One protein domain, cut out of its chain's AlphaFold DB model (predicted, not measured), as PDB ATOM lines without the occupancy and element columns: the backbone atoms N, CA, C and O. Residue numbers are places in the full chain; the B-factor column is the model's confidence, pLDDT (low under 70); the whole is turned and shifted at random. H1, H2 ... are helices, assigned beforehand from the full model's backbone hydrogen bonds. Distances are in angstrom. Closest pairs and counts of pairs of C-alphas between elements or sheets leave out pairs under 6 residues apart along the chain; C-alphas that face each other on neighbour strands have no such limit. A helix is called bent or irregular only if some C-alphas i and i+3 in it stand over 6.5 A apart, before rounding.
ATOM      1  N   ALA A   3      17.938 -51.290  30.577       41.66
ATOM      2  CA  ALA A   3      18.620 -50.927  31.832       41.66
ATOM      3  C   ALA A   3      19.185 -49.486  31.849       41.66
ATOM      4  O   ALA A   3      19.301 -48.860  32.902       41.66
ATOM      5  N   ALA A   4      19.514 -48.926  30.679       42.00
ATOM      6  CA  ALA A   4      20.065 -47.574  30.573       42.00
ATOM      7  C   ALA A   4      19.010 -46.465  30.771       42.00
ATOM      8  O   ALA A   4      19.384 -45.356  31.136       42.00
ATOM      9  N   SER A   5      17.713 -46.742  30.568       55.56
ATOM     10  CA  SER A   5      16.645 -45.747  30.773       55.56
ATOM     11  C   SER A   5      16.177 -45.668  32.225       55.56
ATOM     12  O   SER A   5      15.882 -44.579  32.707       55.56
ATOM     13  N   LEU A   6      16.160 -46.799  32.937       57.88
ATOM     14  CA  LEU A   6      15.701 -46.873  34.330       57.88
ATOM     15  C   LEU A   6      16.654 -46.151  35.284       57.88
ATOM     16  O   LEU A   6      16.229 -45.491  36.224       57.88
ATOM     17  N   THR A   7      17.957 -46.195  35.000       63.38
ATOM     18  CA  THR A   7      18.945 -45.550  35.866       63.38
ATOM     19  C   THR A   7      18.928 -44.035  35.823       63.38
ATOM     20  O   THR A   7      19.600 -43.504  36.684       63.38
ATOM     21  N   GLY A   8      18.233 -43.369  34.886       80.50
ATOM     22  CA  GLY A   8      18.184 -41.902  34.752       80.50
ATOM     23  C   GLY A   8      17.018 -41.221  35.483       80.50
ATOM     24  O   GLY A   8      17.075 -40.024  35.778       80.50
ATOM     25  N   VAL A   9      15.957 -41.977  35.782       87.19
ATOM     26  CA  VAL A   9      14.779 -41.465  36.497       87.19
ATOM     27  C   VAL A   9      15.123 -41.028  37.927       87.19
ATOM     28  O   VAL A   9      14.768 -39.902  38.291       87.19
ATOM     29  N   PRO A  10      15.865 -41.816  38.733       90.56
ATOM     30  CA  PRO A  10      16.165 -41.430  40.108       90.56
ATOM     31  C   PRO A  10      16.957 -40.119  40.215       90.56
ATOM     32  O   PRO A  10      16.697 -39.320  41.111       90.56
ATOM     33  N   GLN A  11      17.890 -39.839  39.294       91.75
ATOM     34  CA  GLN A  11      18.642 -38.576  39.299       91.75
ATOM     35  C   GLN A  11      17.780 -37.411  38.826       91.75
ATOM     36  O   GLN A  11      17.921 -36.314  39.362       91.75
ATOM     37  N   ALA A  12      16.884 -37.621  37.857       92.75
ATOM     38  CA  ALA A  12      15.944 -36.587  37.431       92.75
ATOM     39  C   ALA A  12      14.987 -36.190  38.569       92.75
ATOM     40  O   ALA A  12      14.741 -34.999  38.785       92.75
ATOM     41  N   LEU A  13      14.498 -37.170  39.337       93.12
ATOM     42  CA  LEU A  13      13.687 -36.934  40.534       93.12
ATOM     43  C   LEU A  13      14.495 -36.220  41.624       93.12
ATOM     44  O   LEU A  13      14.034 -35.212  42.155       93.12
ATOM     45  N   ALA A  14      15.724 -36.668  41.895       94.25
ATOM     46  CA  ALA A  14      16.606 -36.031  42.869       94.25
ATOM     47  C   ALA A  14      16.910 -34.563  42.522       94.25
ATOM     48  O   ALA A  14      16.807 -33.694  43.387       94.25
ATOM     49  N   ALA A  15      17.243 -34.271  41.260       94.56
ATOM     50  CA  ALA A  15      17.471 -32.906  40.787       94.56
ATOM     51  C   ALA A  15      16.206 -32.049  40.943       94.56
ATOM     52  O   ALA A  15      16.252 -30.979  41.540       94.56
ATOM     53  N   THR A  16      15.057 -32.579  40.513       94.69
ATOM     54  CA  THR A  16      13.767 -31.893  40.645       94.69
ATOM     55  C   THR A  16      13.443 -31.537  42.095       94.69
ATOM     56  O   THR A  16      12.938 -30.453  42.366       94.69
ATOM     57  N   VAL A  17      13.712 -32.439  43.036       94.44
ATOM     58  CA  VAL A  17      13.454 -32.208  44.464       94.44
ATOM     59  C   VAL A  17      14.354 -31.122  45.023       94.44
ATOM     60  O   VAL A  17      13.892 -30.298  45.810       94.44
ATOM     61  N   ILE A  18      15.628 -31.105  44.624       95.38
ATOM     62  CA  ILE A  18      16.568 -30.058  45.030       95.38
ATOM     63  C   ILE A  18      16.057 -28.692  44.573       95.38
ATOM     64  O   ILE A  18      16.011 -27.776  45.394       95.38
ATOM     65  N   ASP A  19      15.633 -28.584  43.314       97.00
ATOM     66  CA  ASP A  19      15.123 -27.337  42.742       97.00
ATOM     67  C   ASP A  19      13.836 -26.892  43.448       97.00
ATOM     68  O   ASP A  19      13.768 -25.787  43.975       97.00
ATOM     69  N   VAL A  20      12.850 -27.783  43.582       95.56
ATOM     70  CA  VAL A  20      11.557 -27.458  44.207       95.56
ATOM     71  C   VAL A  20      11.714 -27.054  45.672       95.56
ATOM     72  O   VAL A  20      11.064 -26.117  46.127       95.56
ATOM     73  N   ILE A  21      12.582 -27.727  46.434       95.00
ATOM     74  CA  ILE A  21      12.843 -27.346  47.828       95.00
ATOM     75  C   ILE A  21      13.557 -25.993  47.903       95.00
ATOM     76  O   ILE A  21      13.254 -25.198  48.797       95.00
ATOM     77  N   ALA A  22      14.478 -25.709  46.978       95.75
ATOM     78  CA  ALA A  22      15.114 -24.401  46.892       95.75
ATOM     79  C   ALA A  22      14.095 -23.300  46.557       95.75
ATOM     80  O   ALA A  22      14.115 -22.252  47.202       95.75
ATOM     81  N   ASP A  23      13.164 -23.563  45.640       95.62
ATOM     82  CA  ASP A  23      12.092 -22.637  45.270       95.62
ATOM     83  C   ASP A  23      11.137 -22.372  46.448       95.62
ATOM     84  O   ASP A  23      10.800 -21.222  46.736       95.62
ATOM     85  N   ILE A  24      10.759 -23.414  47.201       93.88
ATOM     86  CA  ILE A  24       9.962 -23.276  48.432       93.88
ATOM     87  C   ILE A  24      10.709 -22.427  49.467       93.88
ATOM     88  O   ILE A  24      10.144 -21.483  50.012       93.88
ATOM     89  N   ALA A  25      11.984 -22.720  49.737       92.94
ATOM     90  CA  ALA A  25      12.775 -21.956  50.703       92.94
ATOM     91  C   ALA A  25      13.020 -20.499  50.250       92.94
ATOM     92  O   ALA A  25      13.164 -19.588  51.077       92.94
ATOM     93  N   GLY A  26      13.083 -20.277  48.936       92.31
ATOM     94  CA  GLY A  26      13.242 -18.974  48.300       92.31
ATOM     95  C   GLY A  26      11.999 -18.092  48.398       92.31
ATOM     96  O   GLY A  26      12.154 -16.878  48.574       92.31
ATOM     97  N   SER A  27      10.812 -18.702  48.370       91.94
ATOM     98  CA  SER A  27       9.501 -18.046  48.389       91.94
ATOM     99  C   SER A  27       9.363 -16.982  49.489       91.94
ATOM    100  O   SER A  27       9.768 -17.176  50.641       91.94
ATOM    101  N   SER A  28       8.776 -15.836  49.139       89.75
ATOM    102  CA  SER A  28       8.421 -14.792  50.105       89.75
ATOM    103  C   SER A  28       7.217 -15.206  50.952       89.75
ATOM    104  O   SER A  28       7.213 -14.927  52.149       89.75
ATOM    105  N   ALA A  29       6.262 -15.955  50.385       87.56
ATOM    106  CA  ALA A  29       5.137 -16.515  51.133       87.56
ATOM    107  C   ALA A  29       5.614 -17.491  52.206       87.56
ATOM    108  O   ALA A  29       5.174 -17.389  53.347       87.56
ATOM    109  N   TRP A  30       6.578 -18.368  51.897       90.19
ATOM    110  CA  TRP A  30       7.196 -19.238  52.909       90.19
ATOM    111  C   TRP A  30       7.799 -18.441  54.073       90.19
ATOM    112  O   TRP A  30       7.845 -18.915  55.205       90.19
ATOM    113  N   LYS A  31       8.259 -17.213  53.812       88.44
ATOM    114  CA  LYS A  31       8.848 -16.335  54.826       88.44
ATOM    115  C   LYS A  31       7.811 -15.538  55.626       88.44
ATOM    116  O   LYS A  31       8.173 -15.013  56.684       88.44
ATOM    117  N   ALA A  32       6.572 -15.472  55.152       85.88
ATOM    118  CA  ALA A  32       5.496 -14.679  55.727       85.88
ATOM    119  C   ALA A  32       4.994 -15.261  57.061       85.88
ATOM    120  O   ALA A  32       5.053 -16.472  57.293       85.88
ATOM    121  N   ALA A  33       4.513 -14.392  57.952       85.38
ATOM    122  CA  ALA A  33       4.064 -14.779  59.293       85.38
ATOM    123  C   ALA A  33       2.832 -15.701  59.240       85.38
ATOM    124  O   ALA A  33       2.661 -16.596  60.067       85.38
ATOM    125  N   GLU A  34       2.011 -15.540  58.205       80.25
ATOM    126  CA  GLU A  34       0.816 -16.327  57.912       80.25
ATOM    127  C   GLU A  34       1.119 -17.829  57.758       80.25
ATOM    128  O   GLU A  34       0.232 -18.661  57.949       80.25
ATOM    129  N   LEU A  35       2.375 -18.195  57.462       83.06
ATOM    130  CA  LEU A  35       2.834 -19.578  57.327       83.06
ATOM    131  C   LEU A  35       3.799 -20.030  58.437       83.06
ATOM    132  O   LEU A  35       4.387 -21.108  58.329       83.06
ATOM    133  N   ASP A  36       3.925 -19.296  59.549       83.12
ATOM    134  CA  ASP A  36       4.763 -19.692  60.698       83.12
ATOM    135  C   ASP A  36       4.467 -21.109  61.187       83.12
ATOM    136  O   ASP A  36       5.369 -21.932  61.364       83.12
ATOM    137  N   GLN A  37       3.183 -21.434  61.340       77.88
ATOM    138  CA  GLN A  37       2.770 -22.760  61.782       77.88
ATOM    139  C   GLN A  37       3.169 -23.851  60.780       77.88
ATOM    140  O   GLN A  37       3.474 -24.976  61.177       77.88
ATOM    141  N   GLN A  38       3.185 -23.536  59.484       78.31
ATOM    142  CA  GLN A  38       3.632 -24.474  58.461       78.31
ATOM    143  C   GLN A  38       5.139 -24.693  58.510       78.31
ATOM    144  O   GLN A  38       5.565 -25.839  58.428       78.31
ATOM    145  N   ARG A  39       5.927 -23.637  58.727       83.94
ATOM    146  CA  ARG A  39       7.385 -23.738  58.883       83.94
ATOM    147  C   ARG A  39       7.811 -24.583  60.075       83.94
ATOM    148  O   ARG A  39       8.802 -25.293  59.995       83.94
ATOM    149  N   VAL A  40       7.062 -24.524  61.176       79.62
ATOM    150  CA  VAL A  40       7.307 -25.390  62.343       79.62
ATOM    151  C   VAL A  40       6.990 -26.851  62.018       79.62
ATOM    152  O   VAL A  40       7.666 -27.766  62.488       79.62
ATOM    153  N   ARG A  41       5.938 -27.078  61.226       78.38
ATOM    154  CA  ARG A  41       5.482 -28.423  60.881       78.38
ATOM    155  C   ARG A  41       6.351 -29.068  59.815       78.38
ATOM    156  O   ARG A  41       6.645 -30.238  59.973       78.38
ATOM    157  N   ILE A  42       6.716 -28.360  58.753       82.00
ATOM    158  CA  ILE A  42       7.425 -28.905  57.592       82.00
ATOM    159  C   ILE A  42       8.906 -28.550  57.707       82.00
ATOM    160  O   ILE A  42       9.292 -27.395  57.521       82.00
ATOM    161  N   ASP A  43       9.740 -29.558  57.949       86.94
ATOM    162  CA  ASP A  43      11.190 -29.403  57.897       86.94
ATOM    163  C   ASP A  43      11.696 -29.737  56.485       86.94
ATOM    164  O   ASP A  43      11.817 -30.897  56.087       86.94
ATOM    165  N   LEU A  44      12.008 -28.690  55.715       89.31
ATOM    166  CA  LEU A  44      12.490 -28.819  54.338       89.31
ATOM    167  C   LEU A  44      13.830 -29.564  54.229       89.31
ATOM    168  O   LEU A  44      14.108 -30.167  53.192       89.31
ATOM    169  N   ALA A  45      14.674 -29.532  55.266       89.69
ATOM    170  CA  ALA A  45      15.941 -30.256  55.259       89.69
ATOM    171  C   ALA A  45      15.709 -31.759  55.450       89.69
ATOM    172  O   ALA A  45      16.300 -32.569  54.731       89.69
ATOM    173  N   VAL A  46      14.808 -32.120  56.366       88.62
ATOM    174  CA  VAL A  46      14.363 -33.505  56.576       88.62
ATOM    175  C   VAL A  46      13.675 -34.044  55.325       88.62
ATOM    176  O   VAL A  46      13.989 -35.146  54.879       88.62
ATOM    177  N   GLU A  47      12.811 -33.249  54.696       89.06
ATOM    178  CA  GLU A  47      12.162 -33.623  53.436       89.06
ATOM    179  C   GLU A  47      13.155 -33.895  52.319       89.06
ATOM    180  O   GLU A  47      13.105 -34.934  51.659       89.06
ATOM    181  N   ARG A  48      14.108 -32.977  52.142       92.62
ATOM    182  CA  ARG A  48      15.173 -33.140  51.159       92.62
ATOM    183  C   ARG A  48      15.944 -34.428  51.403       92.62
ATOM    184  O   ARG A  48      16.213 -35.162  50.458       92.62
ATOM    185  N   PHE A  49      16.308 -34.697  52.654       92.19
ATOM    186  CA  PHE A  49      17.035 -35.907  53.010       92.19
ATOM    187  C   PHE A  49      16.238 -37.171  52.671       92.19
ATOM    188  O   PHE A  49      16.766 -38.052  51.993       92.19
ATOM    189  N   HIS A  50      14.971 -37.246  53.086       90.31
ATOM    190  CA  HIS A  50      14.135 -38.422  52.851       90.31
ATOM    191  C   HIS A  50      13.964 -38.725  51.367       90.31
ATOM    192  O   HIS A  50      14.215 -39.853  50.949       90.31
ATOM    193  N   VAL A  51      13.611 -37.726  50.560       90.94
ATOM    194  CA  VAL A  51      13.369 -37.966  49.135       90.94
ATOM    195  C   VAL A  51      14.666 -38.300  48.393       90.94
ATOM    196  O   VAL A  51      14.667 -39.175  47.528       90.94
ATOM    197  N   LEU A  52      15.799 -37.681  48.750       94.88
ATOM    198  CA  LEU A  52      17.095 -38.046  48.168       94.88
ATOM    199  C   LEU A  52      17.529 -39.465  48.558       94.88
ATOM    200  O   LEU A  52      18.060 -40.178  47.708       94.88
ATOM    201  N   SER A  53      17.273 -39.889  49.800       94.00
ATOM    202  CA  SER A  53      17.500 -41.277  50.225       94.00
ATOM    203  C   SER A  53      16.650 -42.239  49.401       94.00
ATOM    204  O   SER A  53      17.182 -43.193  48.848       94.00
ATOM    205  N   GLN A  54      15.360 -41.944  49.226       93.25
ATOM    206  CA  GLN A  54      14.463 -42.767  48.413       93.25
ATOM    207  C   GLN A  54      14.898 -42.830  46.942       93.25
ATOM    208  O   GLN A  54      14.800 -43.881  46.318       93.25
ATOM    209  N   CYS A  55      15.426 -41.736  46.380       94.50
ATOM    210  CA  CYS A  55      16.004 -41.747  45.033       94.50
ATOM    211  C   CYS A  55      17.259 -42.634  44.957       94.50
ATOM    212  O   CYS A  55      17.461 -43.329  43.962       94.50
ATOM    213  N   ALA A  56      18.107 -42.637  45.990       93.50
ATOM    214  CA  ALA A  56      19.266 -43.529  46.049       93.50
ATOM    215  C   ALA A  56      18.840 -45.003  46.157       93.50
ATOM    216  O   ALA A  56      19.367 -45.847  45.433       93.50
ATOM    217  N   ASP A  57      17.838 -45.303  46.985       92.75
ATOM    218  CA  ASP A  57      17.267 -46.646  47.117       92.75
ATOM    219  C   ASP A  57      16.636 -47.115  45.797       92.75
ATOM    220  O   ASP A  57      16.884 -48.236  45.352       92.75
ATOM    221  N   LEU A  58      15.906 -46.232  45.107       92.19
ATOM    222  CA  LEU A  58      15.336 -46.501  43.785       92.19
ATOM    223  C   LEU A  58      16.426 -46.780  42.740       92.19
ATOM    224  O   LEU A  58      16.298 -47.693  41.926       92.19
ATOM    225  N   TYR A  59      17.535 -46.040  42.786       91.69
ATOM    226  CA  TYR A  59      18.694 -46.306  41.937       91.69
ATOM    227  C   TYR A  59      19.313 -47.683  42.223       91.69
ATOM    228  O   TYR A  59      19.661 -48.406  41.287       91.69
ATOM    229  N   HIS A  60      19.418 -48.079  43.493       90.62
ATOM    230  CA  HIS A  60      19.875 -49.419  43.860       90.62
ATOM    231  C   HIS A  60      18.909 -50.508  43.375       90.62
ATOM    232  O   HIS A  60      19.367 -51.505  42.816       90.62
ATOM    233  N   LEU A  61      17.593 -50.308  43.506       88.12
ATOM    234  CA  LEU A  61      16.580 -51.219  42.958       88.12
ATOM    235  C   LEU A  61      16.719 -51.371  41.438       88.12
ATOM    236  O   LEU A  61      16.752 -52.501  40.949       88.12
ATOM    237  N   ALA A  62      16.921 -50.273  40.700       87.25
ATOM    238  CA  ALA A  62      17.151 -50.316  39.253       87.25
ATOM    239  C   ALA A  62      18.370 -51.174  38.875       87.25
ATOM    240  O   ALA A  62      18.338 -51.905  37.888       87.25
ATOM    241  N   GLN A  63      19.452 -51.112  39.660       85.88
ATOM    242  CA  GLN A  63      20.636 -51.948  39.431       85.88
ATOM    243  C   GLN A  63      20.401 -53.428  39.761       85.88
ATOM    244  O   GLN A  63      21.038 -54.299  39.169       85.88
ATOM    245  N   MET A  64      19.498 -53.718  40.700       85.38
ATOM    246  CA  MET A  64      19.157 -55.078  41.124       85.38
ATOM    247  C   MET A  64      18.091 -55.751  40.243       85.38
ATOM    248  O   MET A  64      17.903 -56.961  40.370       85.38
ATOM    249  N   GLY A  65      17.440 -55.017  39.330       73.75
ATOM    250  CA  GLY A  65      16.357 -55.501  38.455       73.75
ATOM    251  C   GLY A  65      16.728 -56.648  37.502       73.75
ATOM    252  O   GLY A  65      15.854 -57.281  36.915       73.75
ATOM    253  N   GLY A  66      18.015 -56.983  37.388       70.94
ATOM    254  CA  GLY A  66      18.495 -58.061  36.529       70.94
ATOM    255  C   GLY A  66      18.608 -57.649  35.059       70.94
ATOM    256  O   GLY A  66      18.538 -56.474  34.705       70.94
ATOM    257  N   GLY A  67      18.876 -58.629  34.196       75.69
ATOM    258  CA  GLY A  67      19.026 -58.433  32.753       75.69
ATOM    259  C   GLY A  67      17.886 -59.058  31.955       75.69
ATOM    260  O   GLY A  67      17.009 -59.723  32.503       75.69
ATOM    261  N   GLU A  68      17.929 -58.882  30.635       81.06
ATOM    262  CA  GLU A  68      17.015 -59.581  29.728       81.06
ATOM    263  C   GLU A  68      17.258 -61.100  29.817       81.06
ATOM    264  O   GLU A  68      18.385 -61.576  29.665       81.06
ATOM    265  N   VAL A  69      16.191 -61.857  30.083       84.19
ATOM    266  CA  VAL A  69      16.228 -63.324  30.132       84.19
ATOM    267  C   VAL A  69      16.213 -63.882  28.707       84.19
ATOM    268  O   VAL A  69      15.352 -63.509  27.909       84.19
ATOM    269  N   ASP A  70      17.138 -64.789  28.377       85.62
ATOM    270  CA  ASP A  70      17.179 -65.419  27.052       85.62
ATOM    271  C   ASP A  70      16.051 -66.445  26.896       85.62
ATOM    272  O   ASP A  70      16.134 -67.587  27.343       85.62
ATOM    273  N   VAL A  71      14.990 -66.024  26.215       85.12
ATOM    274  CA  VAL A  71      13.765 -66.810  26.025       85.12
ATOM    275  C   VAL A  71      13.914 -67.970  25.037       85.12
ATOM    276  O   VAL A  71      12.960 -68.713  24.815       85.12
ATOM    277  N   ARG A  72      15.086 -68.128  24.406       88.69
ATOM    278  CA  ARG A  72      15.370 -69.279  23.534       88.69
ATOM    279  C   ARG A  72      15.592 -70.559  24.335       88.69
ATOM    280  O   ARG A  72      15.386 -71.641  23.789       88.69
ATOM    281  N   ASP A  73      16.001 -70.444  25.599       86.69
ATOM    282  CA  ASP A  73      16.007 -71.571  26.524       86.69
ATOM    283  C   ASP A  73      14.591 -71.778  27.081       86.69
ATOM    284  O   ASP A  73      14.094 -70.956  27.843       86.69
ATOM    285  N   ALA A  74      13.936 -72.876  26.706       86.12
ATOM    286  CA  ALA A  74      12.586 -73.221  27.159       86.12
ATOM    287  C   ALA A  74      12.578 -74.068  28.449       86.12
ATOM    288  O   ALA A  74      11.601 -74.767  28.728       86.12
ATOM    289  N   SER A  75      13.678 -74.065  29.208       92.88
ATOM    290  CA  SER A  75      13.765 -74.764  30.484       92.88
ATOM    291  C   SER A  75      12.821 -74.169  31.538       92.88
ATOM    292  O   SER A  75      12.476 -72.987  31.523       92.88
ATOM    293  N   GLU A  76      12.429 -74.993  32.511       92.56
ATOM    294  CA  GLU A  76      11.688 -74.540  33.697       92.56
ATOM    295  C   GLU A  76      12.464 -73.456  34.468       92.56
ATOM    296  O   GLU A  76      11.873 -72.508  34.983       92.56
ATOM    297  N   ALA A  77      13.800 -73.537  34.463       90.69
ATOM    298  CA  ALA A  77      14.665 -72.525  35.056       90.69
ATOM    299  C   ALA A  77      14.507 -71.153  34.377       90.69
ATOM    300  O   ALA A  77      14.471 -70.139  35.075       90.69
ATOM    301  N   THR A  78      14.343 -71.100  33.048       91.44
ATOM    302  CA  THR A  78      14.055 -69.845  32.336       91.44
ATOM    303  C   THR A  78      12.720 -69.248  32.757       91.44
ATOM    304  O   THR A  78      12.641 -68.043  32.985       91.44
ATOM    305  N   VAL A  79      11.677 -70.071  32.909       90.38
ATOM    306  CA  VAL A  79      10.350 -69.605  33.351       90.38
ATOM    307  C   VAL A  79      10.426 -69.013  34.761       90.38
ATOM    308  O   VAL A  79       9.900 -67.928  35.008       90.38
ATOM    309  N   MET A  80      11.136 -69.676  35.678       91.44
ATOM    310  CA  MET A  80      11.363 -69.149  37.027       91.44
ATOM    311  C   MET A  80      12.163 -67.841  37.011       91.44
ATOM    312  O   MET A  80      11.855 -66.918  37.763       91.44
ATOM    313  N   LEU A  81      13.171 -67.735  36.140       89.94
ATOM    314  CA  LEU A  81      13.974 -66.524  36.005       89.94
ATOM    315  C   LEU A  81      13.151 -65.354  35.443       89.94
ATOM    316  O   LEU A  81      13.284 -64.237  35.933       89.94
ATOM    317  N   GLN A  82      12.273 -65.604  34.466       90.88
ATOM    318  CA  GLN A  82      11.338 -64.601  33.947       90.88
ATOM    319  C   GLN A  82      10.396 -64.085  35.036       90.88
ATOM    320  O   GLN A  82      10.222 -62.874  35.153       90.88
ATOM    321  N   ALA A  83       9.830 -64.982  35.848       89.75
ATOM    322  CA  ALA A  83       8.965 -64.598  36.960       89.75
ATOM    323  C   ALA A  83       9.711 -63.721  37.980       89.75
ATOM    324  O   ALA A  83       9.211 -62.668  38.360       89.75
ATOM    325  N   ALA A  84      10.941 -64.094  38.349       89.81
ATOM    326  CA  ALA A  84      11.753 -63.321  39.290       89.81
ATOM    327  C   ALA A  84      12.202 -61.953  38.739       89.81
ATOM    328  O   ALA A  84      12.404 -61.015  39.508       89.81
ATOM    329  N   VAL A  85      12.412 -61.824  37.424       88.88
ATOM    330  CA  VAL A  85      12.690 -60.522  36.789       88.88
ATOM    331  C   VAL A  85      11.430 -59.656  36.758       88.88
ATOM    332  O   VAL A  85      11.515 -58.467  37.045       88.88
ATOM    333  N   ALA A  86      10.266 -60.242  36.468       88.00
ATOM    334  CA  ALA A  86       8.994 -59.523  36.478       88.00
ATOM    335  C   ALA A  86       8.631 -59.001  37.879       88.00
ATOM    336  O   ALA A  86       8.279 -57.835  38.006       88.00
ATOM    337  N   GLU A  87       8.796 -59.820  38.922       89.44
ATOM    338  CA  GLU A  87       8.566 -59.423  40.321       89.44
ATOM    339  C   GLU A  87       9.452 -58.234  40.726       89.44
ATOM    340  O   GLU A  87       8.969 -57.238  41.253       89.44
ATOM    341  N   ARG A  88      10.747 -58.269  40.379       87.56
ATOM    342  CA  ARG A  88      11.658 -57.143  40.654       87.56
ATOM    343  C   ARG A  88      11.304 -55.872  39.887       87.56
ATOM    344  O   ARG A  88      11.553 -54.775  40.383       87.56
ATOM    345  N   GLN A  89      10.785 -56.007  38.669       87.94
ATOM    346  CA  GLN A  89      10.336 -54.866  37.879       87.94
ATOM    347  C   GLN A  89       9.083 -54.233  38.502       87.94
ATOM    348  O   GLN A  89       9.006 -53.010  38.584       87.94
ATOM    349  N   GLU A  90       8.151 -55.048  39.001       89.75
ATOM    350  CA  GLU A  90       6.972 -54.578  39.734       89.75
ATOM    351  C   GLU A  90       7.368 -53.834  41.020       89.75
ATOM    352  O   GLU A  90       6.907 -52.714  41.247       89.75
ATOM    353  N   ASP A  91       8.293 -54.388  41.812       88.94
ATOM    354  CA  ASP A  91       8.827 -53.727  43.012       88.94
ATOM    355  C   ASP A  91       9.435 -52.350  42.693       88.94
ATOM    356  O   ASP A  91       9.220 -51.373  43.420       88.94
ATOM    357  N   TYR A  92      10.191 -52.257  41.592       90.25
ATOM    358  CA  TYR A  92      10.770 -50.998  41.131       90.25
ATOM    359  C   TYR A  92       9.689 -49.982  40.743       90.25
ATOM    360  O   TYR A  92       9.760 -48.833  41.174       90.25
ATOM    361  N   GLU A  93       8.681 -50.386  39.968       90.56
ATOM    362  CA  GLU A  93       7.606 -49.498  39.505       90.56
ATOM    363  C   GLU A  93       6.764 -48.955  40.668       90.56
ATOM    364  O   GLU A  93       6.417 -47.770  40.693       90.56
ATOM    365  N   VAL A  94       6.487 -49.786  41.678       90.06
ATOM    366  CA  VAL A  94       5.791 -49.358  42.902       90.06
ATOM    367  C   VAL A  94       6.628 -48.338  43.678       90.06
ATOM    368  O   VAL A  94       6.104 -47.307  44.114       90.06
ATOM    369  N   ALA A  95       7.931 -48.588  43.833       89.81
ATOM    370  CA  ALA A  95       8.838 -47.657  44.499       89.81
ATOM    371  C   ALA A  95       8.972 -46.334  43.722       89.81
ATOM    372  O   ALA A  95       8.920 -45.259  44.321       89.81
ATOM    373  N   GLU A  96       9.092 -46.396  42.394       93.06
ATOM    374  CA  GLU A  96       9.160 -45.229  41.513       93.06
ATOM    375  C   GLU A  96       7.910 -44.357  41.661       93.06
ATOM    376  O   GLU A  96       8.022 -43.149  41.890       93.06
ATOM    377  N   ALA A  97       6.720 -44.962  41.600       88.56
ATOM    378  CA  ALA A  97       5.454 -44.251  41.739       88.56
ATOM    379  C   ALA A  97       5.348 -43.513  43.084       88.56
ATOM    380  O   ALA A  97       4.939 -42.351  43.115       88.56
ATOM    381  N   ALA A  98       5.778 -44.146  44.180       86.31
ATOM    382  CA  ALA A  98       5.766 -43.532  45.506       86.31
ATOM    383  C   ALA A  98       6.689 -42.301  45.588       86.31
ATOM    384  O   ALA A  98       6.309 -41.273  46.155       86.31
ATOM    385  N   VAL A  99       7.888 -42.368  44.993       89.75
ATOM    386  CA  VAL A  99       8.804 -41.216  44.941       89.75
ATOM    387  C   VAL A  99       8.231 -40.112  44.052       89.75
ATOM    388  O   VAL A  99       8.240 -38.949  44.454       89.75
ATOM    389  N   ILE A 100       7.678 -40.448  42.883       90.31
ATOM    390  CA  ILE A 100       7.031 -39.480  41.983       90.31
ATOM    391  C   ILE A 100       5.898 -38.737  42.693       90.31
ATOM    392  O   ILE A 100       5.848 -37.507  42.626       90.31
ATOM    393  N   GLU A 101       5.010 -39.449  43.391       86.81
ATOM    394  CA  GLU A 101       3.904 -38.842  44.140       86.81
ATOM    395  C   GLU A 101       4.431 -37.849  45.182       86.81
ATOM    396  O   GLU A 101       3.919 -36.735  45.322       86.81
ATOM    397  N   ARG A 102       5.530 -38.207  45.851       88.00
ATOM    398  CA  ARG A 102       6.182 -37.355  46.842       88.00
ATOM    399  C   ARG A 102       6.741 -36.065  46.244       88.00
ATOM    400  O   ARG A 102       6.509 -34.980  46.783       88.00
ATOM    401  N   VAL A 103       7.444 -36.166  45.116       90.50
ATOM    402  CA  VAL A 103       7.955 -35.001  44.377       90.50
ATOM    403  C   VAL A 103       6.802 -34.135  43.863       90.50
ATOM    404  O   VAL A 103       6.868 -32.905  43.929       90.50
ATOM    405  N   ALA A 104       5.725 -34.757  43.381       87.19
ATOM    406  CA  ALA A 104       4.533 -34.056  42.924       87.19
ATOM    407  C   ALA A 104       3.862 -33.277  44.065       87.19
ATOM    408  O   ALA A 104       3.522 -32.112  43.872       87.19
ATOM    409  N   ALA A 105       3.756 -33.857  45.265       85.00
ATOM    410  CA  ALA A 105       3.220 -33.172  46.440       85.00
ATOM    411  C   ALA A 105       4.041 -31.921  46.809       85.00
ATOM    412  O   ALA A 105       3.463 -30.861  47.059       85.00
ATOM    413  N   LEU A 106       5.378 -32.004  46.769       89.56
ATOM    414  CA  LEU A 106       6.260 -30.845  46.972       89.56
ATOM    415  C   LEU A 106       6.039 -29.764  45.902       89.56
ATOM    416  O   LEU A 106       5.951 -28.579  46.223       89.56
ATOM    417  N   ARG A 107       5.888 -30.155  44.629       91.19
ATOM    418  CA  ARG A 107       5.577 -29.209  43.543       91.19
ATOM    419  C   ARG A 107       4.218 -28.541  43.729       91.19
ATOM    420  O   ARG A 107       4.110 -27.330  43.561       91.19
ATOM    421  N   SER A 108       3.186 -29.299  44.084       88.31
ATOM    422  CA  SER A 108       1.856 -28.755  44.368       88.31
ATOM    423  C   SER A 108       1.883 -27.786  45.547       88.31
ATOM    424  O   SER A 108       1.247 -26.735  45.482       88.31
ATOM    425  N   TYR A 109       2.661 -28.097  46.585       88.88
ATOM    426  CA  TYR A 109       2.880 -27.196  47.709       88.88
ATOM    427  C   TYR A 109       3.535 -25.882  47.261       88.88
ATOM    428  O   TYR A 109       3.018 -24.806  47.560       88.88
ATOM    429  N   HIS A 110       4.603 -25.956  46.460       91.38
ATOM    430  CA  HIS A 110       5.244 -24.777  45.876       91.38
ATOM    431  C   HIS A 110       4.267 -23.923  45.045       91.38
ATOM    432  O   HIS A 110       4.196 -22.710  45.228       91.38
ATOM    433  N   LEU A 111       3.452 -24.542  44.185       88.00
ATOM    434  CA  LEU A 111       2.434 -23.826  43.402       88.00
ATOM    435  C   LEU A 111       1.374 -23.147  44.282       88.00
ATOM    436  O   LEU A 111       0.844 -22.098  43.912       88.00
ATOM    437  N   GLY A 112       1.059 -23.730  45.439       85.12
ATOM    438  CA  GLY A 112       0.209 -23.103  46.447       85.12
ATOM    439  C   GLY A 112       0.854 -21.858  47.059       85.12
ATOM    440  O   GLY A 112       0.187 -20.833  47.194       85.12
ATOM    441  N   LEU A 113       2.158 -21.903  47.350       88.62
ATOM    442  CA  LEU A 113       2.900 -20.736  47.840       88.62
ATOM    443  C   LEU A 113       2.893 -19.584  46.836       88.62
ATOM    444  O   LEU A 113       2.635 -18.457  47.237       88.62
ATOM    445  N   VAL A 114       3.081 -19.855  45.541       88.44
ATOM    446  CA  VAL A 114       3.029 -18.819  44.489       88.44
ATOM    447  C   VAL A 114       1.688 -18.069  44.491       88.44
ATOM    448  O   VAL A 114       1.645 -16.853  44.307       88.44
ATOM    449  N   GLN A 115       0.576 -18.767  44.741       85.94
ATOM    450  CA  GLN A 115      -0.739 -18.123  44.855       85.94
ATOM    451  C   GLN A 115      -0.836 -17.239  46.104       85.94
ATOM    452  O   GLN A 115      -1.387 -16.140  46.040       85.94
ATOM    453  N   ILE A 116      -0.272 -17.691  47.227       85.69
ATOM    454  CA  ILE A 116      -0.211 -16.910  48.467       85.69
ATOM    455  C   ILE A 116       0.664 -15.664  48.281       85.69
ATOM    456  O   ILE A 116       0.268 -14.590  48.722       85.69
ATOM    457  N   GLU A 117       1.795 -15.756  47.577       89.06
ATOM    458  CA  GLU A 117       2.646 -14.595  47.265       89.06
ATOM    459  C   GLU A 117       1.878 -13.511  46.510       89.06
ATOM    460  O   GLU A 117       1.956 -12.334  46.861       89.06
ATOM    461  N   ALA A 118       1.098 -13.906  45.500       85.69
ATOM    462  CA  ALA A 118       0.282 -12.972  44.733       85.69
ATOM    463  C   ALA A 118      -0.789 -12.293  45.605       85.69
ATOM    464  O   ALA A 118      -1.023 -11.090  45.473       85.69
ATOM    465  N   LEU A 119      -1.426 -13.040  46.514       86.31
ATOM    466  CA  LEU A 119      -2.401 -12.476  47.447       86.31
ATOM    467  C   LEU A 119      -1.758 -11.518  48.455       86.31
ATOM    468  O   LEU A 119      -2.316 -10.447  48.687       86.31
ATOM    469  N   LEU A 120      -0.592 -11.859  49.009       85.62
ATOM    470  CA  LEU A 120       0.154 -10.978  49.912       85.62
ATOM    471  C   LEU A 120       0.536  -9.669  49.211       85.62
ATOM    472  O   LEU A 120       0.279  -8.595  49.745       85.62
ATOM    473  N   ALA A 121       1.041  -9.738  47.975       87.75
ATOM    474  CA  ALA A 121       1.373  -8.546  47.196       87.75
ATOM    475  C   ALA A 121       0.141  -7.661  46.916       87.75
ATOM    476  O   ALA A 121       0.206  -6.439  47.046       87.75
ATOM    477  N   ASN A 122      -1.001  -8.263  46.565       85.31
ATOM    478  CA  ASN A 122      -2.247  -7.519  46.358       85.31
ATOM    479  C   ASN A 122      -2.761  -6.885  47.655       85.31
ATOM    480  O   ASN A 122      -3.283  -5.769  47.631       85.31
ATOM    481  N   ARG A 123      -2.600  -7.580  48.783       82.19
ATOM    482  CA  ARG A 123      -2.966  -7.073  50.102       82.19
ATOM    483  C   ARG A 123      -2.100  -5.879  50.499       82.19
ATOM    484  O   ARG A 123      -2.643  -4.860  50.908       82.19
ATOM    485  N   ASP A 124      -0.787  -5.952  50.289       85.25
ATOM    486  CA  ASP A 124       0.124  -4.828  50.539       85.25
ATOM    487  C   ASP A 124      -0.296  -3.579  49.747       85.25
ATOM    488  O   ASP A 124      -0.309  -2.469  50.285       85.25
ATOM    489  N   VAL A 125      -0.716  -3.752  48.488       83.75
ATOM    490  CA  VAL A 125      -1.263  -2.661  47.666       83.75
ATOM    491  C   VAL A 125      -2.578  -2.127  48.242       83.75
ATOM    492  O   VAL A 125      -2.745  -0.910  48.335       83.75
ATOM    493  N   ALA A 126      -3.504  -2.997  48.656       79.44
ATOM    494  CA  ALA A 126      -4.774  -2.582  49.257       79.44
ATOM    495  C   ALA A 126      -4.561  -1.770  50.548       79.44
ATOM    496  O   ALA A 126      -5.172  -0.714  50.727       79.44
ATOM    497  N   VAL A 127      -3.630  -2.199  51.406       79.94
ATOM    498  CA  VAL A 127      -3.250  -1.483  52.633       79.94
ATOM    499  C   VAL A 127      -2.637  -0.118  52.304       79.94
ATOM    500  O   VAL A 127      -3.029   0.894  52.891       79.94
ATOM    501  N   GLN A 128      -1.723  -0.048  51.330       82.56
ATOM    502  CA  GLN A 128      -1.125   1.217  50.890       82.56
ATOM    503  C   GLN A 128      -2.172   2.195  50.344       82.56
ATOM    504  O   GLN A 128      -2.181   3.365  50.735       82.56
ATOM    505  N   LEU A 129      -3.085   1.727  49.490       81.06
ATOM    506  CA  LEU A 129      -4.174   2.542  48.950       81.06
ATOM    507  C   LEU A 129      -5.099   3.049  50.060       81.06
ATOM    508  O   LEU A 129      -5.416   4.234  50.085       81.06
ATOM    509  N   THR A 130      -5.456   2.194  51.020       77.19
ATOM    510  CA  THR A 130      -6.299   2.576  52.164       77.19
ATOM    511  C   THR A 130      -5.622   3.650  53.015       77.19
ATOM    512  O   THR A 130      -6.217   4.684  53.310       77.19
ATOM    513  N   SER A 131      -4.338   3.466  53.339       79.56
ATOM    514  CA  SER A 131      -3.571   4.421  54.154       79.56
ATOM    515  C   SER A 131      -3.337   5.780  53.478       79.56
ATOM    516  O   SER A 131      -3.117   6.779  54.162       79.56
ATOM    517  N   SER A 132      -3.389   5.831  52.142       80.69
ATOM    518  CA  SER A 132      -3.119   7.032  51.338       80.69
ATOM    519  C   SER A 132      -4.377   7.678  50.746       80.69
ATOM    520  O   SER A 132      -4.282   8.750  50.144       80.69
ATOM    521  N   ALA A 133      -5.556   7.078  50.952       76.31
ATOM    522  CA  ALA A 133      -6.812   7.481  50.323       76.31
ATOM    523  C   ALA A 133      -7.182   8.946  50.607       76.31
ATOM    524  O   ALA A 133      -7.399   9.712  49.670       76.31
ATOM    525  N   HIS A 134      -7.164   9.361  51.879       72.81
ATOM    526  CA  HIS A 134      -7.508  10.737  52.264       72.81
ATOM    527  C   HIS A 134      -6.524  11.762  51.685       72.81
ATOM    528  O   HIS A 134      -6.933  12.780  51.140       72.81
ATOM    529  N   ALA A 135      -5.219  11.470  51.724       75.31
ATOM    530  CA  ALA A 135      -4.208  12.363  51.159       75.31
ATOM    531  C   ALA A 135      -4.355  12.511  49.632       75.31
ATOM    532  O   ALA A 135      -4.113  13.586  49.083       75.31
ATOM    533  N   ALA A 136      -4.754  11.441  48.938       76.00
ATOM    534  CA  ALA A 136      -5.016  11.473  47.504       76.00
ATOM    535  C   ALA A 136      -6.298  12.249  47.156       76.00
ATOM    536  O   ALA A 136      -6.327  12.938  46.134       76.00
ATOM    537  N   GLU A 137      -7.343  12.154  47.982       77.81
ATOM    538  CA  GLU A 137      -8.565  12.958  47.854       77.81
ATOM    539  C   GLU A 137      -8.281  14.443  48.083       77.81
ATOM    540  O   GLU A 137      -8.576  15.246  47.200       77.81
ATOM    541  N   ASP A 138      -7.585  14.794  49.166       77.38
ATOM    542  CA  ASP A 138      -7.182  16.174  49.455       77.38
ATOM    543  C   ASP A 138      -6.363  16.784  48.307       77.38
ATOM    544  O   ASP A 138      -6.590  17.923  47.890       77.38
ATOM    545  N   LEU A 139      -5.410  16.023  47.755       79.19
ATOM    546  CA  LEU A 139      -4.594  16.471  46.626       79.19
ATOM    547  C   LEU A 139      -5.440  16.652  45.355       79.19
ATOM    548  O   LEU A 139      -5.260  17.626  44.620       79.19
ATOM    549  N   ARG A 140      -6.368  15.726  45.085       80.69
ATOM    550  CA  ARG A 140      -7.291  15.807  43.946       80.69
ATOM    551  C   ARG A 140      -8.188  17.034  44.062       80.69
ATOM    552  O   ARG A 140      -8.352  17.746  43.070       80.69
ATOM    553  N   ASP A 141      -8.722  17.307  45.244       81.06
ATOM    554  CA  ASP A 141      -9.591  18.454  45.494       81.06
ATOM    555  C   ASP A 141      -8.818  19.765  45.340       81.06
ATOM    556  O   ASP A 141      -9.298  20.687  44.679       81.06
ATOM    557  N   GLN A 142      -7.573  19.825  45.822       77.62
ATOM    558  CA  GLN A 142      -6.683  20.967  45.592       77.62
ATOM    559  C   GLN A 142      -6.403  21.198  44.100       77.62
ATOM    560  O   GLN A 142      -6.508  22.329  43.621       77.62
ATOM    561  N   ILE A 143      -6.079  20.147  43.338       77.81
ATOM    562  CA  ILE A 143      -5.829  20.251  41.890       77.81
ATOM    563  C   ILE A 143      -7.096  20.703  41.155       77.81
ATOM    564  O   ILE A 143      -7.031  21.604  40.316       77.81
ATOM    565  N   THR A 144      -8.247  20.115  41.487       79.69
ATOM    566  CA  THR A 144      -9.543  20.447  40.878       79.69
ATOM    567  C   THR A 144      -9.937  21.887  41.176       79.69
ATOM    568  O   THR A 144     -10.325  22.611  40.261       79.69
ATOM    569  N   ALA A 145      -9.768  22.341  42.419       74.94
ATOM    570  CA  ALA A 145     -10.028  23.720  42.807       74.94
ATOM    571  C   ALA A 145      -9.129  24.702  42.034       74.94
ATOM    572  O   ALA A 145      -9.616  25.699  41.501       74.94
ATOM    573  N   ILE A 146      -7.832  24.401  41.888       73.62
ATOM    574  CA  ILE A 146      -6.899  25.219  41.093       73.62
ATOM    575  C   ILE A 146      -7.305  25.250  39.611       73.62
ATOM    576  O   ILE A 146      -7.222  26.303  38.974       73.62
ATOM    577  N   LEU A 166     -12.193  -0.344  49.830       76.19
ATOM    578  CA  LEU A 166     -10.848  -0.882  50.028       76.19
ATOM    579  C   LEU A 166     -10.739  -1.708  51.321       76.19
ATOM    580  O   LEU A 166      -9.993  -2.686  51.339       76.19
ATOM    581  N   GLU A 167     -11.512  -1.375  52.360       77.75
ATOM    582  CA  GLU A 167     -11.564  -2.147  53.610       77.75
ATOM    583  C   GLU A 167     -12.226  -3.512  53.382       77.75
ATOM    584  O   GLU A 167     -11.695  -4.545  53.797       77.75
ATOM    585  N   GLY A 168     -13.343  -3.544  52.647       78.00
ATOM    586  CA  GLY A 168     -13.985  -4.790  52.229       78.00
ATOM    587  C   GLY A 168     -13.095  -5.649  51.320       78.00
ATOM    588  O   GLY A 168     -13.121  -6.881  51.408       78.00
ATOM    589  N   LEU A 169     -12.273  -5.020  50.473       79.75
ATOM    590  CA  LEU A 169     -11.301  -5.716  49.628       79.75
ATOM    591  C   LEU A 169     -10.158  -6.336  50.449       79.75
ATOM    592  O   LEU A 169      -9.835  -7.501  50.218       79.75
ATOM    593  N   ASP A 170      -9.583  -5.609  51.414       77.69
ATOM    594  CA  ASP A 170      -8.547  -6.137  52.321       77.69
ATOM    595  C   ASP A 170      -9.075  -7.324  53.142       77.69
ATOM    596  O   ASP A 170      -8.459  -8.391  53.162       77.69
ATOM    597  N   ALA A 171     -10.277  -7.200  53.716       81.12
ATOM    598  CA  ALA A 171     -10.915  -8.283  54.465       81.12
ATOM    599  C   ALA A 171     -11.147  -9.542  53.604       81.12
ATOM    600  O   ALA A 171     -10.958 -10.669  54.067       81.12
ATOM    601  N   ASN A 172     -11.528  -9.368  52.335       82.81
ATOM    602  CA  ASN A 172     -11.691 -10.477  51.396       82.81
ATOM    603  C   ASN A 172     -10.345 -11.146  51.069       82.81
ATOM    604  O   ASN A 172     -10.237 -12.373  51.124       82.81
ATOM    605  N   LEU A 173      -9.305 -10.360  50.776       81.44
ATOM    606  CA  LEU A 173      -7.961 -10.881  50.509       81.44
ATOM    607  C   LEU A 173      -7.403 -11.647  51.718       81.44
ATOM    608  O   LEU A 173      -6.848 -12.732  51.541       81.44
ATOM    609  N   GLN A 174      -7.631 -11.152  52.937       84.50
ATOM    610  CA  GLN A 174      -7.283 -11.850  54.175       84.50
ATOM    611  C   GLN A 174      -8.017 -13.195  54.306       84.50
ATOM    612  O   GLN A 174      -7.394 -14.218  54.593       84.50
ATOM    613  N   GLY A 175      -9.323 -13.231  54.024       79.81
ATOM    614  CA  GLY A 175     -10.093 -14.478  54.038       79.81
ATOM    615  C   GLY A 175      -9.603 -15.502  53.005       79.81
ATOM    616  O   GLY A 175      -9.528 -16.698  53.294       79.81
ATOM    617  N   GLN A 176      -9.217 -15.048  51.809       82.69
ATOM    618  CA  GLN A 176      -8.626 -15.912  50.780       82.69
ATOM    619  C   GLN A 176      -7.248 -16.443  51.192       82.69
ATOM    620  O   GLN A 176      -6.967 -17.622  50.970       82.69
ATOM    621  N   LEU A 177      -6.414 -15.609  51.824       83.62
ATOM    622  CA  LEU A 177      -5.115 -16.014  52.367       83.62
ATOM    623  C   LEU A 177      -5.269 -17.111  53.420       83.62
ATOM    624  O   LEU A 177      -4.615 -18.147  53.324       83.62
ATOM    625  N   GLU A 178      -6.170 -16.928  54.385       83.62
ATOM    626  CA  GLU A 178      -6.438 -17.923  55.427       83.62
ATOM    627  C   GLU A 178      -6.956 -19.238  54.841       83.62
ATOM    628  O   GLU A 178      -6.518 -20.321  55.242       83.62
ATOM    629  N   TYR A 179      -7.851 -19.160  53.853       82.00
ATOM    630  CA  TYR A 179      -8.351 -20.335  53.153       82.00
ATOM    631  C   TYR A 179      -7.233 -21.089  52.421       82.00
ATOM    632  O   TYR A 179      -7.110 -22.306  52.581       82.00
ATOM    633  N   LEU A 180      -6.394 -20.392  51.648       80.94
ATOM    634  CA  LEU A 180      -5.296 -21.026  50.918       80.94
ATOM    635  C   LEU A 180      -4.235 -21.590  51.862       80.94
ATOM    636  O   LEU A 180      -3.806 -22.723  51.656       80.94
ATOM    637  N   ALA A 181      -3.877 -20.872  52.930       79.50
ATOM    638  CA  ALA A 181      -2.963 -21.359  53.962       79.50
ATOM    639  C   ALA A 181      -3.478 -22.662  54.603       79.50
ATOM    640  O   ALA A 181      -2.719 -23.613  54.812       79.50
ATOM    641  N   GLN A 182      -4.788 -22.761  54.860       80.62
ATOM    642  CA  GLN A 182      -5.408 -24.001  55.336       80.62
ATOM    643  C   GLN A 182      -5.416 -25.103  54.276       80.62
ATOM    644  O   GLN A 182      -5.210 -26.271  54.611       80.62
ATOM    645  N   LEU A 183      -5.650 -24.759  53.009       79.88
ATOM    646  CA  LEU A 183      -5.690 -25.723  51.915       79.88
ATOM    647  C   LEU A 183      -4.321 -26.377  51.707       79.88
ATOM    648  O   LEU A 183      -4.237 -27.603  51.699       79.88
ATOM    649  N   ILE A 184      -3.245 -25.586  51.655       75.69
ATOM    650  CA  ILE A 184      -1.874 -26.110  51.541       75.69
ATOM    651  C   ILE A 184      -1.403 -26.819  52.822       75.69
ATOM    652  O   ILE A 184      -0.395 -27.521  52.814       75.69
ATOM    653  N   SER A 185      -2.127 -26.662  53.938       68.19
ATOM    654  CA  SER A 185      -1.897 -27.400  55.191       68.19
ATOM    655  C   SER A 185      -2.494 -28.802  55.213       68.19
ATOM    656  O   SER A 185      -2.178 -29.573  56.125       68.19
ATOM    657  N   ARG A 186      -3.375 -29.140  54.265       62.91
ATOM    658  CA  ARG A 186      -4.010 -30.458  54.177       62.91
ATOM    659  C   ARG A 186      -3.286 -31.271  53.103       62.91
ATOM    660  O   ARG A 186      -3.425 -30.947  51.928       62.91
TER     661      ARG A 186
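What this domain is: This is residues 3 to 146 and 166 to 186 of the 201 residues of an uncharacterized protein of Tsukamurella pulmonis (UniProt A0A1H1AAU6). One very long helix, H6, runs the length of a rod, and H2 and H5 lie along its long arm H6a as an up-and-down bundle, each helix running against the one before it. H7 packs along another side of H6a, and H6b, residues 134 to 146, sticks out at one end. The printed part has 165 residues with seven named helices, H1 to H7, and no named strand: all helix. It is extended, with a radius of gyration of the C-alphas of 26.6 A and spans of 101 by 32 by 22 A.

How they stand to each other: H1, residues 3 to 6, and H5, residues 44 to 64, only just touch, with 3 pairs of C-alphas within 8 A, the closest those of Leu 6 and Ala 62, 6.2 A. H2, residues 9 to 26, touches H5 at 5 degrees, a shallow tilt, opposite ways; the closest C-alphas are Pro 10 and Cys 55, 4.9 A. H3, residues 28 to 31, touches H6a, residues 76 to 131, closest at C-alphas 29 and 117, 5.0 A. H4, residues 33 to 41, is irregular, with C-alphas 34 and 37 7.8 A apart; it only just touches H7, residues 166 to 184, with 3 pairs within 8 A. H5 and H6a form a hairpin at 22 degrees. H6a touches H7 at 16 degrees, opposite ways, closest at C-alphas 126 and 170, 6.0 A. Every O i to N i+4 pair is within hydrogen-bond range in H2, H5, H6a, H6b and H7, and 3 of 5 in H4; H1 and H3 are too short for one.

Where its parts are: H1 begins at C-alpha 3 (18.620, -50.927, 31.832). H2 is 25.4 A long, H5 30.1 A and H7 26.8 A. H6, residues 76 to 146, is one helix by its hydrogen bonds but bent, C-alphas 131 and 134 being 7.7 A apart; H6a, 83.0 A, and H6b, residues 134 to 146, stand at a steep tilt of 48 degrees. H7 ends at C-alpha 184 (-1.874, -26.110, 51.541).

The domain as a whole: C-alphas 75 and 146 are farthest apart, 102.6 A. Residues 147 to 165 are not printed, a gap of 27.9 A between C-alphas 146 and 166. The link H5 to H6 is long. Residues 3 to 7 and 185 to 186 are under pLDDT 70.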